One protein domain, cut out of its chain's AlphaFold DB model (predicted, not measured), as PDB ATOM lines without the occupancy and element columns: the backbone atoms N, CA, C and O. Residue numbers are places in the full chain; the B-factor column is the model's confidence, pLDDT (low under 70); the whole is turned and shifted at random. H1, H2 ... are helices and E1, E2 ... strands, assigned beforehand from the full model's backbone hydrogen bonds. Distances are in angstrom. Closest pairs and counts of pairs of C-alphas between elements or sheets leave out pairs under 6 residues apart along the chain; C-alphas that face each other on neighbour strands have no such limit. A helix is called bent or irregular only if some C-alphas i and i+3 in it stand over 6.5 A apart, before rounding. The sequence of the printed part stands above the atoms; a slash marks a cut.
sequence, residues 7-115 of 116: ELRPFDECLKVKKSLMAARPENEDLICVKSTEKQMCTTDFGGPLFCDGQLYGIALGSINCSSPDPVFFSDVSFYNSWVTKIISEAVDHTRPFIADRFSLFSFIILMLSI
ATOM      1  N   GLU A   7     -27.262 -58.667 -34.002       92.75
ATOM      2  CA  GLU A   7     -27.657 -59.139 -35.321       92.75
ATOM      3  C   GLU A   7     -29.158 -58.947 -35.531       92.75
ATOM      4  O   GLU A   7     -29.966 -59.188 -34.627       92.75
ATOM      5  N   LEU A   8     -29.530 -58.562 -36.754       92.50
ATOM      6  CA  LEU A   8     -30.916 -58.584 -37.206       92.50
ATOM      7  C   LEU A   8     -31.394 -60.032 -37.307       92.50
ATOM      8  O   LEU A   8     -30.699 -60.896 -37.846       92.50
ATOM      9  N   ARG A   9     -32.596 -60.295 -36.802       92.31
ATOM     10  CA  ARG A   9     -33.228 -61.613 -36.842       92.31
ATOM     11  C   ARG A   9     -34.563 -61.548 -37.579       92.31
ATOM     12  O   ARG A   9     -35.200 -60.495 -37.604       92.31
ATOM     13  N   PRO A  10     -35.020 -62.673 -38.151       90.94
ATOM     14  CA  PRO A  10     -36.388 -62.800 -38.631       90.94
ATOM     15  C   PRO A  10     -37.403 -62.376 -37.562       90.94
ATOM     16  O   PRO A  10     -37.274 -62.719 -36.386       90.94
ATOM     17  N   PHE A  11     -38.423 -61.626 -37.978       86.88
ATOM     18  CA  PHE A  11     -39.438 -61.047 -37.093       86.88
ATOM     19  C   PHE A  11     -40.128 -62.088 -36.192       86.88
ATOM     20  O   PHE A  11     -40.412 -61.838 -35.017       86.88
ATOM     21  N   ASP A  12     -40.357 -63.287 -36.727       85.25
ATOM     22  CA  ASP A  12     -41.010 -64.391 -36.032       85.25
ATOM     23  C   ASP A  12     -40.195 -64.932 -34.847       85.25
ATOM     24  O   ASP A  12     -40.774 -65.510 -33.924       85.25
ATOM     25  N   GLU A  13     -38.874 -64.725 -34.816       87.75
ATOM     26  CA  GLU A  13     -38.047 -65.104 -33.666       87.75
ATOM     27  C   GLU A  13     -38.407 -64.292 -32.415       87.75
ATOM     28  O   GLU A  13     -38.526 -64.868 -31.333       87.75
ATOM     29  N   CYS A  14     -38.676 -62.991 -32.553       84.75
ATOM     30  CA  CYS A  14     -39.119 -62.148 -31.440       84.75
ATOM     31  C   CYS A  14     -40.578 -62.428 -31.032       84.75
ATOM     32  O   CYS A  14     -40.931 -62.320 -29.854       84.75
ATOM     33  N   LEU A  15     -41.436 -62.842 -31.974       80.62
ATOM     34  CA  LEU A  15     -42.826 -63.213 -31.676       80.62
ATOM     35  C   LEU A  15     -42.929 -64.461 -30.794       80.62
ATOM     36  O   LEU A  15     -43.746 -64.495 -29.870       80.62
ATOM     37  N   LYS A  16     -42.083 -65.471 -31.040       74.88
ATOM     38  CA  LYS A  16     -42.058 -66.731 -30.270       74.88
ATOM     39  C   LYS A  16     -41.854 -66.492 -28.769       74.88
ATOM     40  O   LYS A  16     -42.381 -67.248 -27.952       74.88
ATOM     41  N   VAL A  17     -41.139 -65.424 -28.422       67.69
ATOM     42  CA  VAL A  17     -40.789 -65.036 -27.048       67.69
ATOM     43  C   VAL A  17     -41.941 -64.297 -26.358       67.69
ATOM     44  O   VAL A  17     -42.140 -64.440 -25.152       67.69
ATOM     45  N   LYS A  18     -42.756 -63.538 -27.102       64.94
ATOM     46  CA  LYS A  18     -43.759 -62.627 -26.532       64.94
ATOM     47  C   LYS A  18     -45.177 -62.988 -26.986       64.94
ATOM     48  O   LYS A  18     -45.847 -62.231 -27.683       64.94
ATOM     49  N   LYS A  19     -45.672 -64.136 -26.503       58.78
ATOM     50  CA  LYS A  19     -47.050 -64.629 -26.733       58.78
ATOM     51  C   LYS A  19     -48.149 -63.613 -26.371       58.78
ATOM     52  O   LYS A  19     -49.227 -63.667 -26.948       58.78
ATOM     53  N   SER A  20     -47.882 -62.671 -25.463       56.19
ATOM     54  CA  SER A  20     -48.807 -61.586 -25.101       56.19
ATOM     55  C   SER A  20     -48.818 -60.401 -26.079       56.19
ATOM     56  O   SER A  20     -49.820 -59.695 -26.131       56.19
ATOM     57  N   LEU A  21     -47.769 -60.190 -26.890       56.47
ATOM     58  CA  LEU A  21     -47.787 -59.193 -27.976       56.47
ATOM     59  C   LEU A  21     -48.583 -59.671 -29.191       56.47
ATOM     60  O   LEU A  21     -49.155 -58.848 -29.897       56.47
ATOM     61  N   MET A  22     -48.656 -60.988 -29.420       51.44
ATOM     62  CA  MET A  22     -49.398 -61.562 -30.551       51.44
ATOM     63  C   MET A  22     -50.905 -61.265 -30.497       51.44
ATOM     64  O   MET A  22     -51.561 -61.270 -31.532       51.44
ATOM     65  N   ALA A  23     -51.452 -60.970 -29.314       51.69
ATOM     66  CA  ALA A  23     -52.848 -60.563 -29.155       51.69
ATOM     67  C   ALA A  23     -53.085 -59.059 -29.413       51.69
ATOM     68  O   ALA A  23     -54.236 -58.631 -29.431       51.69
ATOM     69  N   ALA A  24     -52.026 -58.255 -29.587       53.88
ATOM     70  CA  ALA A  24     -52.126 -56.796 -29.613       53.88
ATOM     71  C   ALA A  24     -52.051 -56.164 -31.013       53.88
ATOM     72  O   ALA A  24     -52.622 -55.090 -31.184       53.88
ATOM     73  N   ARG A  25     -51.393 -56.773 -32.015       54.94
ATOM     74  CA  ARG A  25     -51.400 -56.246 -33.398       54.94
ATOM     75  C   ARG A  25     -50.812 -57.238 -34.418       54.94
ATOM     76  O   ARG A  25     -49.708 -57.721 -34.171       54.94
ATOM     77  N   PRO A  26     -51.486 -57.524 -35.551       53.88
ATOM     78  CA  PRO A  26     -51.002 -58.506 -36.528       53.88
ATOM     79  C   PRO A  26     -49.938 -57.974 -37.501       53.88
ATOM     80  O   PRO A  26     -49.278 -58.775 -38.147       53.88
ATOM     81  N   GLU A  27     -49.741 -56.658 -37.606       57.88
ATOM     82  CA  GLU A  27     -48.837 -56.051 -38.594       57.88
ATOM     83  C   GLU A  27     -48.053 -54.922 -37.924       57.88
ATOM     84  O   GLU A  27     -48.529 -53.795 -37.822       57.88
ATOM     85  N   ASN A  28     -46.877 -55.240 -37.384       65.50
ATOM     86  CA  ASN A  28     -45.969 -54.231 -36.844       65.50
ATOM     87  C   ASN A  28     -44.821 -54.037 -37.840       65.50
ATOM     88  O   ASN A  28     -43.710 -54.517 -37.619       65.50
ATOM     89  N   GLU A  29     -45.115 -53.364 -38.955       76.25
ATOM     90  CA  GLU A  29     -44.104 -52.878 -39.913       76.25
ATOM     91  C   GLU A  29     -43.123 -51.884 -39.264       76.25
ATOM     92  O   GLU A  29     -42.078 -51.575 -39.821       76.25
ATOM     93  N   ASP A  30     -43.450 -51.394 -38.069       88.81
ATOM     94  CA  ASP A  30     -42.680 -50.436 -37.292       88.81
ATOM     95  C   ASP A  30     -41.701 -51.087 -36.303       88.81
ATOM     96  O   ASP A  30     -41.168 -50.397 -35.430       88.81
ATOM     97  N   LEU A  31     -41.477 -52.402 -36.397       90.75
ATOM     98  CA  LEU A  31     -40.645 -53.164 -35.467       90.75
ATOM     99  C   LEU A  31     -39.577 -54.008 -36.172       90.75
ATOM    100  O   LEU A  31     -39.849 -54.745 -37.116       90.75
ATOM    101  N   ILE A  32     -38.376 -54.005 -35.595       91.25
ATOM    102  CA  ILE A  32     -37.229 -54.808 -36.026       91.25
ATOM    103  C   ILE A  32     -36.855 -55.784 -34.913       91.25
ATOM    104  O   ILE A  32     -36.794 -55.411 -33.740       91.25
ATOM    105  N   CYS A  33     -36.585 -57.038 -35.270       90.19
ATOM    106  CA  CYS A  33     -36.140 -58.059 -34.326       90.19
ATOM    107  C   CYS A  33     -34.607 -58.129 -34.274       90.19
ATOM    108  O   CYS A  33     -33.946 -58.242 -35.307       90.19
ATOM    109  N   VAL A  34     -34.043 -58.065 -33.067       91.25
ATOM    110  CA  VAL A  34     -32.598 -57.925 -32.840       91.25
ATOM    111  C   VAL A  34     -32.133 -58.863 -31.736       91.25
ATOM    112  O   VAL A  34     -32.783 -58.990 -30.699       91.25
ATOM    113  N   LYS A  35     -30.978 -59.503 -31.920       89.81
ATOM    114  CA  LYS A  35     -30.369 -60.382 -30.916       89.81
ATOM    115  C   LYS A  35     -28.943 -59.965 -30.599       89.81
ATOM    116  O   LYS A  35     -28.169 -59.694 -31.508       89.81
ATOM    117  N   SER A  36     -28.587 -59.975 -29.317       89.06
ATOM    118  CA  SER A  36     -27.203 -59.784 -28.879       89.06
ATOM    119  C   SER A  36     -26.307 -60.914 -29.391       89.06
ATOM    120  O   SER A  36     -26.653 -62.092 -29.257       89.06
ATOM    121  N   THR A  37     -25.126 -60.571 -29.908       88.44
ATOM    122  CA  THR A  37     -24.065 -61.557 -30.179       88.44
ATOM    123  C   THR A  37     -23.355 -61.998 -28.894       88.44
ATOM    124  O   THR A  37     -22.632 -62.993 -28.873       88.44
ATOM    125  N   GLU A  38     -23.568 -61.270 -27.796       85.19
ATOM    126  CA  GLU A  38     -22.921 -61.461 -26.501       85.19
ATOM    127  C   GLU A  38     -23.908 -62.045 -25.474       85.19
ATOM    128  O   GLU A  38     -24.915 -61.430 -25.120       85.19
ATOM    129  N   LYS A  39     -23.613 -63.242 -24.947       71.44
ATOM    130  CA  LYS A  39     -24.547 -64.046 -24.125       71.44
ATOM    131  C   LYS A  39     -24.965 -63.440 -22.779       71.44
ATOM    132  O   LYS A  39     -25.949 -63.897 -22.210       71.44
ATOM    133  N   GLN A  40     -24.199 -62.500 -22.233       71.00
ATOM    134  CA  GLN A  40     -24.414 -61.941 -20.886       71.00
ATOM    135  C   GLN A  40     -24.770 -60.454 -20.914       71.00
ATOM    136  O   GLN A  40     -24.795 -59.803 -19.871       71.00
ATOM    137  N   MET A  41     -25.003 -59.908 -22.106       73.69
ATOM    138  CA  MET A  41     -25.214 -58.483 -22.287       73.69
ATOM    139  C   MET A  41     -26.663 -58.194 -22.608       73.69
ATOM    140  O   MET A  41     -27.266 -58.813 -23.483       73.69
ATOM    141  N   CYS A  42     -27.203 -57.235 -21.866       76.56
ATOM    142  CA  CYS A  42     -28.539 -56.735 -22.094       76.56
ATOM    143  C   CYS A  42     -28.537 -55.900 -23.376       76.56
ATOM    144  O   CYS A  42     -27.791 -54.930 -23.491       76.56
ATOM    145  N   THR A  43     -29.366 -56.286 -24.340       73.50
ATOM    146  CA  THR A  43     -29.371 -55.713 -25.691       73.50
ATOM    147  C   THR A  43     -29.962 -54.304 -25.767       73.50
ATOM    148  O   THR A  43     -29.978 -53.723 -26.845       73.50
ATOM    149  N   THR A  44     -30.503 -53.757 -24.675       72.25
ATOM    150  CA  THR A  44     -31.227 -52.480 -24.712       72.25
ATOM    151  C   THR A  44     -30.923 -51.591 -23.518       72.25
ATOM    152  O   THR A  44     -30.924 -52.013 -22.363       72.25
ATOM    153  N   ASP A  45     -30.773 -50.316 -23.833       80.06
ATOM    154  CA  ASP A  45     -30.988 -49.186 -22.947       80.06
ATOM    155  C   ASP A  45     -32.179 -48.432 -23.547       80.06
ATOM    156  O   ASP A  45     -32.179 -48.179 -24.750       80.06
ATOM    157  N   PHE A  46     -33.257 -48.198 -22.801       86.75
ATOM    158  CA  PHE A  46     -34.513 -47.724 -23.397       86.75
ATOM    159  C   PHE A  46     -34.337 -46.362 -24.079       86.75
ATOM    160  O   PHE A  46     -33.782 -45.437 -23.496       86.75
ATOM    161  N   GLY A  47     -34.815 -46.231 -25.321       89.38
ATOM    162  CA  GLY A  47     -34.560 -45.041 -26.144       89.38
ATOM    163  C   GLY A  47     -33.151 -44.986 -26.751       89.38
ATOM    164  O   GLY A  47     -32.854 -44.078 -27.523       89.38
ATOM    165  N   GLY A  48     -32.299 -45.962 -26.434       90.06
ATOM    166  CA  GLY A  48     -30.961 -46.105 -26.979       90.06
ATOM    167  C   GLY A  48     -30.973 -46.433 -28.477       90.06
ATOM    168  O   GLY A  48     -31.909 -47.071 -28.974       90.06
ATOM    169  N   PRO A  49     -29.943 -46.000 -29.215       92.88
ATOM    170  CA  PRO A  49     -29.900 -46.167 -30.658       92.88
ATOM    171  C   PRO A  49     -29.339 -47.531 -31.079       92.88
ATOM    172  O   PRO A  49     -28.373 -48.036 -30.509       92.88
ATOM    173  N   LEU A  50     -29.904 -48.079 -32.152       93.06
ATOM    174  CA  LEU A  50     -29.324 -49.152 -32.953       93.06
ATOM    175  C   LEU A  50     -28.714 -48.542 -34.216       93.06
ATOM    176  O   LEU A  50     -29.438 -47.960 -35.024       93.06
ATOM    177  N   PHE A  51     -27.407 -48.713 -34.407       93.00
ATOM    178  CA  PHE A  51     -26.705 -48.242 -35.600       93.00
ATOM    179  C   PHE A  51     -26.195 -49.403 -36.455       93.00
ATOM    180  O   PHE A  51     -25.694 -50.394 -35.928       93.00
ATOM    181  N   CYS A  52     -26.258 -49.240 -37.773       92.00
ATOM    182  CA  CYS A  52     -25.572 -50.086 -38.746       92.00
ATOM    183  C   CYS A  52     -24.992 -49.175 -39.837       92.00
ATOM    184  O   CYS A  52     -25.659 -48.244 -40.285       92.00
ATOM    185  N   ASP A  53     -23.716 -49.363 -40.183       92.75
ATOM    186  CA  ASP A  53     -22.985 -48.551 -41.173       92.75
ATOM    187  C   ASP A  53     -23.119 -47.027 -40.981       92.75
ATOM    188  O   ASP A  53     -23.291 -46.258 -41.926       92.75
ATOM    189  N   GLY A  54     -23.069 -46.580 -39.722       92.50
ATOM    190  CA  GLY A  54     -23.173 -45.162 -39.356       92.50
ATOM    191  C   GLY A  54     -24.580 -44.563 -39.477       92.50
ATOM    192  O   GLY A  54     -24.746 -43.370 -39.238       92.50
ATOM    193  N   GLN A  55     -25.591 -45.364 -39.813       94.06
ATOM    194  CA  GLN A  55     -26.987 -44.941 -39.914       94.06
ATOM    195  C   GLN A  55     -27.800 -45.465 -38.733       94.06
ATOM    196  O   GLN A  55     -27.538 -46.553 -38.221       94.06
ATOM    197  N   LEU A  56     -28.783 -44.680 -38.290       94.81
ATOM    198  CA  LEU A  56     -29.705 -45.056 -37.224       94.81
ATOM    199  C   LEU A  56     -30.792 -45.975 -37.798       94.81
ATOM    200  O   LEU A  56     -31.615 -45.530 -38.591       94.81
ATOM    201  N   TYR A  57     -30.792 -47.239 -37.385       94.38
ATOM    202  CA  TYR A  57     -31.739 -48.256 -37.856       94.38
ATOM    203  C   TYR A  57     -32.924 -48.436 -36.917       94.38
ATOM    204  O   TYR A  57     -34.034 -48.718 -37.364       94.38
ATOM    205  N   GLY A  58     -32.709 -48.275 -35.612       93.81
ATOM    206  CA  GLY A  58     -33.776 -48.510 -34.656       93.81
ATOM    207  C   GLY A  58     -33.596 -47.832 -33.314       93.81
ATOM    208  O   GLY A  58     -32.516 -47.345 -32.980       93.81
ATOM    209  N   ILE A  59     -34.679 -47.825 -32.542       93.75
ATOM    210  CA  ILE A  59     -34.722 -47.298 -31.176       93.75
ATOM    211  C   ILE A  59     -35.157 -48.405 -30.222       93.75
ATOM    212  O   ILE A  59     -36.148 -49.098 -30.459       93.75
ATOM    213  N   ALA A  60     -34.404 -48.576 -29.142       89.88
ATOM    214  CA  ALA A  60     -34.649 -49.602 -28.141       89.88
ATOM    215  C   ALA A  60     -35.992 -49.399 -27.419       89.88
ATOM    216  O   ALA A  60     -36.267 -48.326 -26.871       89.88
ATOM    217  N   LEU A  61     -36.817 -50.450 -27.378       85.62
ATOM    218  CA  LEU A  61     -38.166 -50.397 -26.818       85.62
ATOM    219  C   LEU A  61     -38.238 -50.751 -25.333       85.62
ATOM    220  O   LEU A  61     -37.583 -51.668 -24.846       85.62
ATOM    221  N   GLY A  62     -39.156 -50.069 -24.643       65.69
ATOM    222  CA  GLY A  62     -39.535 -50.267 -23.244       65.69
ATOM    223  C   GLY A  62     -40.219 -51.604 -22.958       65.69
ATOM    224  O   GLY A  62     -41.433 -51.632 -22.801       65.69
ATOM    225  N   SER A  63     -39.496 -52.729 -22.945       63.88
ATOM    226  CA  SER A  63     -39.850 -53.967 -22.210       63.88
ATOM    227  C   SER A  63     -38.907 -55.114 -22.570       63.88
ATOM    228  O   SER A  63     -39.172 -55.847 -23.527       63.88
ATOM    229  N   ILE A  64     -37.847 -55.325 -21.780       69.06
ATOM    230  CA  ILE A  64     -36.998 -56.510 -21.950       69.06
ATOM    231  C   ILE A  64     -36.719 -57.252 -20.655       69.06
ATOM    232  O   ILE A  64     -36.729 -56.681 -19.567       69.06
ATOM    233  N   ASN A  65     -36.397 -58.530 -20.815       70.50
ATOM    234  CA  ASN A  65     -35.826 -59.359 -19.773       70.50
ATOM    235  C   ASN A  65     -34.319 -59.530 -20.036       70.50
ATOM    236  O   ASN A  65     -33.938 -60.402 -20.810       70.50
ATOM    237  N   CYS A  66     -33.470 -58.722 -19.387       75.75
ATOM    238  CA  CYS A  66     -32.004 -58.802 -19.530       75.75
ATOM    239  C   CYS A  66     -31.408 -60.146 -19.070       75.75
ATOM    240  O   CYS A  66     -30.243 -60.419 -19.339       75.75
ATOM    241  N   SER A  67     -32.169 -60.975 -18.348       74.25
ATOM    242  CA  SER A  67     -31.736 -62.318 -17.952       74.25
ATOM    243  C   SER A  67     -31.987 -63.371 -19.035       74.25
ATOM    244  O   SER A  67     -31.581 -64.518 -18.856       74.25
ATOM    245  N   SER A  68     -32.654 -63.012 -20.138       76.62
ATOM    246  CA  SER A  68     -32.897 -63.910 -21.264       76.62
ATOM    247  C   SER A  68     -31.941 -63.622 -22.430       76.62
ATOM    248  O   SER A  68     -31.764 -62.458 -22.786       76.62
ATOM    249  N   PRO A  69     -31.371 -64.656 -23.083       78.81
ATOM    250  CA  PRO A  69     -30.625 -64.511 -24.336       78.81
ATOM    251  C   PRO A  69     -31.541 -64.372 -25.568       78.81
ATOM    252  O   PRO A  69     -31.085 -64.528 -26.706       78.81
ATOM    253  N   ASP A  70     -32.840 -64.177 -25.357       84.38
ATOM    254  CA  ASP A  70     -33.834 -64.077 -26.415       84.38
ATOM    255  C   ASP A  70     -33.694 -62.778 -27.226       84.38
ATOM    256  O   ASP A  70     -33.249 -61.751 -26.705       84.38
ATOM    257  N   PRO A  71     -34.082 -62.798 -28.513       88.25
ATOM    258  CA  PRO A  71     -34.133 -61.590 -29.316       88.25
ATOM    259  C   PRO A  71     -35.225 -60.631 -28.811       88.25
ATOM    260  O   PRO A  71     -36.229 -61.040 -28.222       88.25
ATOM    261  N   VAL A  72     -35.029 -59.341 -29.065       86.69
ATOM    262  CA  VAL A  72     -35.887 -58.247 -28.603       86.69
ATOM    263  C   VAL A  72     -36.289 -57.342 -29.762       86.69
ATOM    264  O   VAL A  72     -35.585 -57.243 -30.767       86.69
ATOM    265  N   PHE A  73     -37.429 -56.669 -29.611       88.56
ATOM    266  CA  PHE A  73     -37.891 -55.692 -30.589       88.56
ATOM    267  C   PHE A  73     -37.260 -54.315 -30.362       88.56
ATOM    268  O   PHE A  73     -37.188 -53.828 -29.234       88.56
ATOM    269  N   PHE A  74     -36.883 -53.680 -31.464       91.81
ATOM    270  CA  PHE A  74     -36.587 -52.256 -31.594       91.81
ATOM    271  C   PHE A  74     -37.664 -51.621 -32.482       91.81
ATOM    272  O   PHE A  74     -38.258 -52.317 -33.304       91.81
ATOM    273  N   SER A  75     -37.909 -50.318 -32.349       92.38
ATOM    274  CA  SER A  75     -38.668 -49.572 -33.360       92.38
ATOM    275  C   SER A  75     -37.858 -49.461 -34.646       92.38
ATOM    276  O   SER A  75     -36.672 -49.151 -34.570       92.38
ATOM    277  N   ASP A  76     -38.494 -49.651 -35.799       93.75
ATOM    278  CA  ASP A  76     -37.919 -49.387 -37.118       93.75
ATOM    279  C   ASP A  76     -37.925 -47.881 -37.398       93.75
ATOM    280  O   ASP A  76     -38.978 -47.280 -37.591       93.75
ATOM    281  N   VAL A  77     -36.751 -47.250 -37.430       95.12
ATOM    282  CA  VAL A  77     -36.654 -45.801 -37.676       95.12
ATOM    283  C   VAL A  77     -37.108 -45.430 -39.088       95.12
ATOM    284  O   VAL A  77     -37.679 -44.354 -39.278       95.12
ATOM    285  N   SER A  78     -36.927 -46.319 -40.068       93.75
ATOM    286  CA  SER A  78     -37.290 -46.050 -41.461       93.75
ATOM    287  C   SER A  78     -38.801 -45.895 -41.651       93.75
ATOM    288  O   SER A  78     -39.237 -45.033 -42.420       93.75
ATOM    289  N   PHE A  79     -39.592 -46.639 -40.872       94.44
ATOM    290  CA  PHE A  79     -41.051 -46.540 -40.845       94.44
ATOM    291  C   PHE A  79     -41.526 -45.132 -40.446       94.44
ATOM    292  O   PHE A  79     -42.499 -44.605 -40.988       94.44
ATOM    293  N   TYR A  80     -40.804 -44.475 -39.535       94.12
ATOM    294  CA  TYR A  80     -41.173 -43.166 -38.991       94.12
ATOM    295  C   TYR A  80     -40.607 -41.973 -39.777       94.12
ATOM    296  O   TYR A  80     -40.873 -40.829 -39.398       94.12
ATOM    297  N   ASN A  81     -39.879 -42.196 -40.879       93.75
ATOM    298  CA  ASN A  81     -39.204 -41.138 -41.641       93.75
ATOM    299  C   ASN A  81     -40.125 -39.961 -41.991       93.75
ATOM    300  O   ASN A  81     -39.792 -38.814 -41.703       93.75
ATOM    301  N   SER A  82     -41.315 -40.230 -42.535       95.38
ATOM    302  CA  SER A  82     -42.272 -39.180 -42.914       95.38
ATOM    303  C   SER A  82     -42.684 -38.302 -41.730       95.38
ATOM    304  O   SER A  82     -42.790 -37.081 -41.860       95.38
ATOM    305  N   TRP A  83     -42.902 -38.910 -40.561       95.81
ATOM    306  CA  TRP A  83     -43.257 -38.183 -39.344       95.81
ATOM    307  C   TRP A  83     -42.070 -37.375 -38.813       95.81
ATOM    308  O   TRP A  83     -42.224 -36.185 -38.540       95.81
ATOM    309  N   VAL A  84     -40.879 -37.977 -38.736       94.94
ATOM    310  CA  VAL A  84     -39.661 -37.295 -38.273       94.94
ATOM    311  C   VAL A  84     -39.340 -36.093 -39.163       94.94
ATOM    312  O   VAL A  84     -39.130 -34.992 -38.655       94.94
ATOM    313  N   THR A  85     -39.361 -36.262 -40.488       95.69
ATOM    314  CA  THR A  85     -39.115 -35.168 -41.438       95.69
ATOM    315  C   THR A  85     -40.132 -34.045 -41.273       95.69
ATOM    316  O   THR A  85     -39.744 -32.877 -41.262       95.69
ATOM    317  N   LYS A  86     -41.414 -34.380 -41.086       96.56
ATOM    318  CA  LYS A  86     -42.458 -33.386 -40.828       96.56
ATOM    319  C   LYS A  86     -42.156 -32.576 -39.563       96.56
ATOM    320  O   LYS A  86     -42.096 -31.353 -39.645       96.56
ATOM    321  N   ILE A  87     -41.897 -33.234 -38.433       96.25
ATOM    322  CA  ILE A  87     -41.602 -32.550 -37.162       96.25
ATOM    323  C   ILE A  87     -40.365 -31.652 -37.277       96.25
ATOM    324  O   ILE A  87     -40.379 -30.517 -36.802       96.25
ATOM    325  N   ILE A  88     -39.308 -32.126 -37.945       94.56
ATOM    326  CA  ILE A  88     -38.103 -31.323 -38.182       94.56
ATOM    327  C   ILE A  88     -38.433 -30.095 -39.040       94.56
ATOM    328  O   ILE A  88     -38.002 -28.993 -38.705       94.56
ATOM    329  N   SER A  89     -39.216 -30.252 -40.113       94.31
ATOM    330  CA  SER A  89     -39.603 -29.127 -40.977       94.31
ATOM    331  C   SER A  89     -40.431 -28.073 -40.235       94.31
ATOM    332  O   SER A  89     -40.112 -26.890 -40.310       94.31
ATOM    333  N   GLU A  90     -41.413 -28.495 -39.435       93.06
ATOM    334  CA  GLU A  90     -42.251 -27.594 -38.637       93.06
ATOM    335  C   GLU A  90     -41.416 -26.845 -37.586       93.06
ATOM    336  O   GLU A  90     -41.556 -25.631 -37.421       93.06
ATOM    337  N   ALA A  91     -40.484 -27.529 -36.915       89.06
ATOM    338  CA  ALA A  91     -39.573 -26.898 -35.960       89.06
ATOM    339  C   ALA A  91     -38.658 -25.846 -36.622       89.06
ATOM    340  O   ALA A  91     -38.405 -24.780 -36.048       89.06
ATOM    341  N   VAL A  92     -38.178 -26.115 -37.840       87.25
ATOM    342  CA  VAL A  92     -37.387 -25.158 -38.628       87.25
ATOM    343  C   VAL A  92     -38.230 -23.949 -39.034       87.25
ATOM    344  O   VAL A  92     -37.788 -22.813 -38.860       87.25
ATOM    345  N   ASP A  93     -39.448 -24.155 -39.528       85.31
ATOM    346  CA  ASP A  93     -40.312 -23.054 -39.959       85.31
ATOM    347  C   ASP A  93     -40.712 -22.143 -38.791       85.31
ATOM    348  O   ASP A  93     -40.738 -20.921 -38.949       85.31
ATOM    349  N   HIS A  94     -40.923 -22.694 -37.593       78.00
ATOM    350  CA  HIS A  94     -41.199 -21.903 -36.390       78.00
ATOM    351  C   HIS A  94     -39.989 -21.119 -35.862       78.00
ATOM    352  O   HIS A  94     -40.156 -20.054 -35.265       78.00
ATOM    353  N   THR A  95     -38.765 -21.602 -36.083       70.31
ATOM    354  CA  THR A  95     -37.533 -20.903 -35.672       70.31
ATOM    355  C   THR A  95     -37.053 -19.883 -36.708       70.31
ATOM    356  O   THR A  95     -36.384 -18.908 -36.356       70.31
ATOM    357  N   ARG A  96     -37.447 -20.046 -37.977       66.12
ATOM    358  CA  ARG A  96     -37.108 -19.151 -39.091       66.12
ATOM    359  C   ARG A  96     -37.471 -17.669 -38.865       66.12
ATOM    360  O   ARG A  96     -36.586 -16.844 -39.106       66.12
ATOM    361  N   PRO A  97     -38.675 -17.279 -38.387       62.72
ATOM    362  CA  PRO A  97     -38.999 -15.867 -38.163       62.72
ATOM    363  C   PRO A  97     -38.079 -15.205 -37.126       62.72
ATOM    364  O   PRO A  97     -37.629 -14.084 -37.341       62.72
ATOM    365  N   PHE A  98     -37.681 -15.918 -36.066       59.50
ATOM    366  CA  PHE A  98     -36.778 -15.368 -35.045       59.50
ATOM    367  C   PHE A  98     -35.377 -15.040 -35.577       59.50
ATOM    368  O   PHE A  98     -34.754 -14.078 -35.121       59.50
ATOM    369  N   ILE A  99     -34.863 -15.827 -36.524       59.34
ATOM    370  CA  ILE A  99     -33.543 -15.597 -37.126       59.34
ATOM    371  C   ILE A  99     -33.637 -14.502 -38.196       59.34
ATOM    372  O   ILE A  99     -32.829 -13.573 -38.194       59.34
ATOM    373  N   ALA A 100     -34.641 -14.572 -39.075       60.00
ATOM    374  CA  ALA A 100     -34.825 -13.611 -40.160       60.00
ATOM    375  C   ALA A 100     -35.078 -12.181 -39.645       60.00
ATOM    376  O   ALA A 100     -34.455 -11.239 -40.141       60.00
ATOM    377  N   ASP A 101     -35.900 -12.016 -38.604       58.75
ATOM    378  CA  ASP A 101     -36.194 -10.696 -38.034       58.75
ATOM    379  C   ASP A 101     -34.965 -10.060 -37.374       58.75
ATOM    380  O   ASP A 101     -34.744  -8.854 -37.511       58.75
ATOM    381  N   ARG A 102     -34.101 -10.851 -36.715       59.12
ATOM    382  CA  ARG A 102     -32.851 -10.315 -36.153       59.12
ATOM    383  C   ARG A 102     -31.884  -9.868 -37.244       59.12
ATOM    384  O   ARG A 102     -31.364  -8.760 -37.150       59.12
ATOM    385  N   PHE A 103     -31.660 -10.664 -38.288       60.06
ATOM    386  CA  PHE A 103     -30.768 -10.261 -39.386       60.06
ATOM    387  C   PHE A 103     -31.292  -9.044 -40.159       60.06
ATOM    388  O   PHE A 103     -30.501  -8.176 -40.538       60.06
ATOM    389  N   SER A 104     -32.611  -8.945 -40.342       66.38
ATOM    390  CA  SER A 104     -33.256  -7.791 -40.971       66.38
ATOM    391  C   SER A 104     -33.047  -6.517 -40.146       66.38
ATOM    392  O   SER A 104     -32.496  -5.543 -40.655       66.38
ATOM    393  N   LEU A 105     -33.363  -6.537 -38.844       62.97
ATOM    394  CA  LEU A 105     -33.181  -5.380 -37.958       62.97
ATOM    395  C   LEU A 105     -31.718  -4.927 -37.860       62.97
ATOM    396  O   LEU A 105     -31.448  -3.730 -37.933       62.97
ATOM    397  N   PHE A 106     -30.765  -5.857 -37.741       70.75
ATOM    398  CA  PHE A 106     -29.338  -5.513 -37.726       70.75
ATOM    399  C   PHE A 106     -28.882  -4.887 -39.051       70.75
ATOM    400  O   PHE A 106     -28.143  -3.905 -39.033       70.75
ATOM    401  N   SER A 107     -29.362  -5.394 -40.190       69.88
ATOM    402  CA  SER A 107     -29.048  -4.823 -41.506       69.88
ATOM    403  C   SER A 107     -29.647  -3.425 -41.681       69.88
ATOM    404  O   SER A 107     -28.965  -2.530 -42.175       69.88
ATOM    405  N   PHE A 108     -30.880  -3.202 -41.214       73.31
ATOM    406  CA  PHE A 108     -31.510  -1.878 -41.202       73.31
ATOM    407  C   PHE A 108     -30.755  -0.885 -40.308       73.31
ATOM    408  O   PHE A 108     -30.525   0.248 -40.722       73.31
ATOM    409  N   ILE A 109     -30.319  -1.296 -39.112       76.00
ATOM    410  CA  ILE A 109     -29.539  -0.438 -38.204       76.00
ATOM    411  C   ILE A 109     -28.188  -0.059 -38.828       76.00
ATOM    412  O   ILE A 109     -27.814   1.111 -38.796       76.00
ATOM    413  N   ILE A 110     -27.475  -1.015 -39.433       77.38
ATOM    414  CA  ILE A 110     -26.201  -0.749 -40.123       77.38
ATOM    415  C   ILE A 110     -26.413   0.213 -41.298       77.38
ATOM    416  O   ILE A 110     -25.650   1.165 -41.448       77.38
ATOM    417  N   LEU A 111     -27.463   0.015 -42.100       73.25
ATOM    418  CA  LEU A 111     -27.787   0.900 -43.220       73.25
ATOM    419  C   LEU A 111     -28.062   2.336 -42.743       73.25
ATOM    420  O   LEU A 111     -27.520   3.278 -43.310       73.25
ATOM    421  N   MET A 112     -28.835   2.506 -41.666       76.75
ATOM    422  CA  MET A 112     -29.148   3.824 -41.097       76.75
ATOM    423  C   MET A 112     -27.914   4.527 -40.511       76.75
ATOM    424  O   MET A 112     -27.790   5.739 -40.647       76.75
ATOM    425  N   LEU A 113     -26.981   3.781 -39.910       74.88
ATOM    426  CA  LEU A 113     -25.707   4.318 -39.408       74.88
ATOM    427  C   LEU A 113     -24.710   4.666 -40.526       74.88
ATOM    428  O   LEU A 113     -23.792   5.439 -40.290       74.88
ATOM    429  N   SER A 114     -24.886   4.110 -41.728       72.19
ATOM    430  CA  SER A 114     -24.026   4.371 -42.894       72.19
ATOM    431  C   SER A 114     -24.463   5.596 -43.713       72.19
ATOM    432  O   SER A 114     -23.780   5.966 -44.665       72.19
ATOM    433  N   ILE A 115     -25.627   6.176 -43.396       74.31
ATOM    434  CA  ILE A 115     -26.243   7.313 -44.108       74.31
ATOM    435  C   ILE A 115     -26.032   8.644 -43.349       74.31
ATOM    436  O   ILE A 115     -26.343   9.708 -43.886       74.31
TER     437      ILE A 115
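AT A GLANCE: This is residues 7 to 115 of the 116 residues of the protein "IP17718p" of Drosophila melanogaster (UniProt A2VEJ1). A small head, a curled sheet of five strands with the short helix H1 packed on it over E2 and E5, carries one long helix, H2, which sticks out as an arm with residues 81 to 113 and makes the length. A loop, residues 19 to 27, also stands free. The 109 printed residues hold E1, H1, E2, E3, E4, E5 and H2 in that order, of mixed class; the sheet, E1 E2 E5 E4 E3, is antiparallel. The whole is extended, radius of gyration of the C-alphas 22.8 A, spanning 76 by 30 by 22 A.

IN THESE COORDINATES: Find C-alpha 7 at (-27.657, -59.139, -35.321), where E1, residues 7 to 9, begins. Next come H1, residues 11 to 17, and E2, residues 31 to 36, 16.4 A long. E3 is residues 49 to 52, E4 residues 55 to 60, 14.8 A, and E5 residues 72 to 76. H2, residues 78 to 113, runs 51.7 A to C-alpha 113 at (-25.707, 4.318, -39.408); it is irregular, C-alphas 79 and 82 being 7.7 A apart, with a kink of 29 degrees near residue 95.

HOW THE PARTS SIT: The sheet is strongly twisted. Look for N 7 and O 35, 2.8 A, between E1 and E2; N 32 and O 74, 2.8 A, between E2 and E5; N 75 and O 59, 2.9 A, between E5 and E4; N 50 and O 58, 2.8 A, between E4 and E3. E3 E4 E5 form a meander, each strand the antiparallel neighbour of the one before; with E2, antiparallel neighbour of E5, they form a Greek key. H1 is on the sheet at a height of 8.2 A, over E5 and only just over E2, with 3 C-alphas; its closest to E2 are the C-alphas of Phe 11 and Cys 33, 5.2 A. H2 only grazes the sheet, with residues 78 to 79; H1 and H2 are apart. O i to N i+4 pairs are within hydrogen-bond range in 2 of 3 for H1 and 27 of 32 for H2.

THE WHOLE: The C-alphas farthest apart, Lys 16 and Ile 115, are 77.0 A apart. The printed part has no cut; H1 to E2, E2 to E3 and E4 to E5 are long links. Confidence is under 70 at residues 17 to 28, 62 to 64, 96 to 105 and 107.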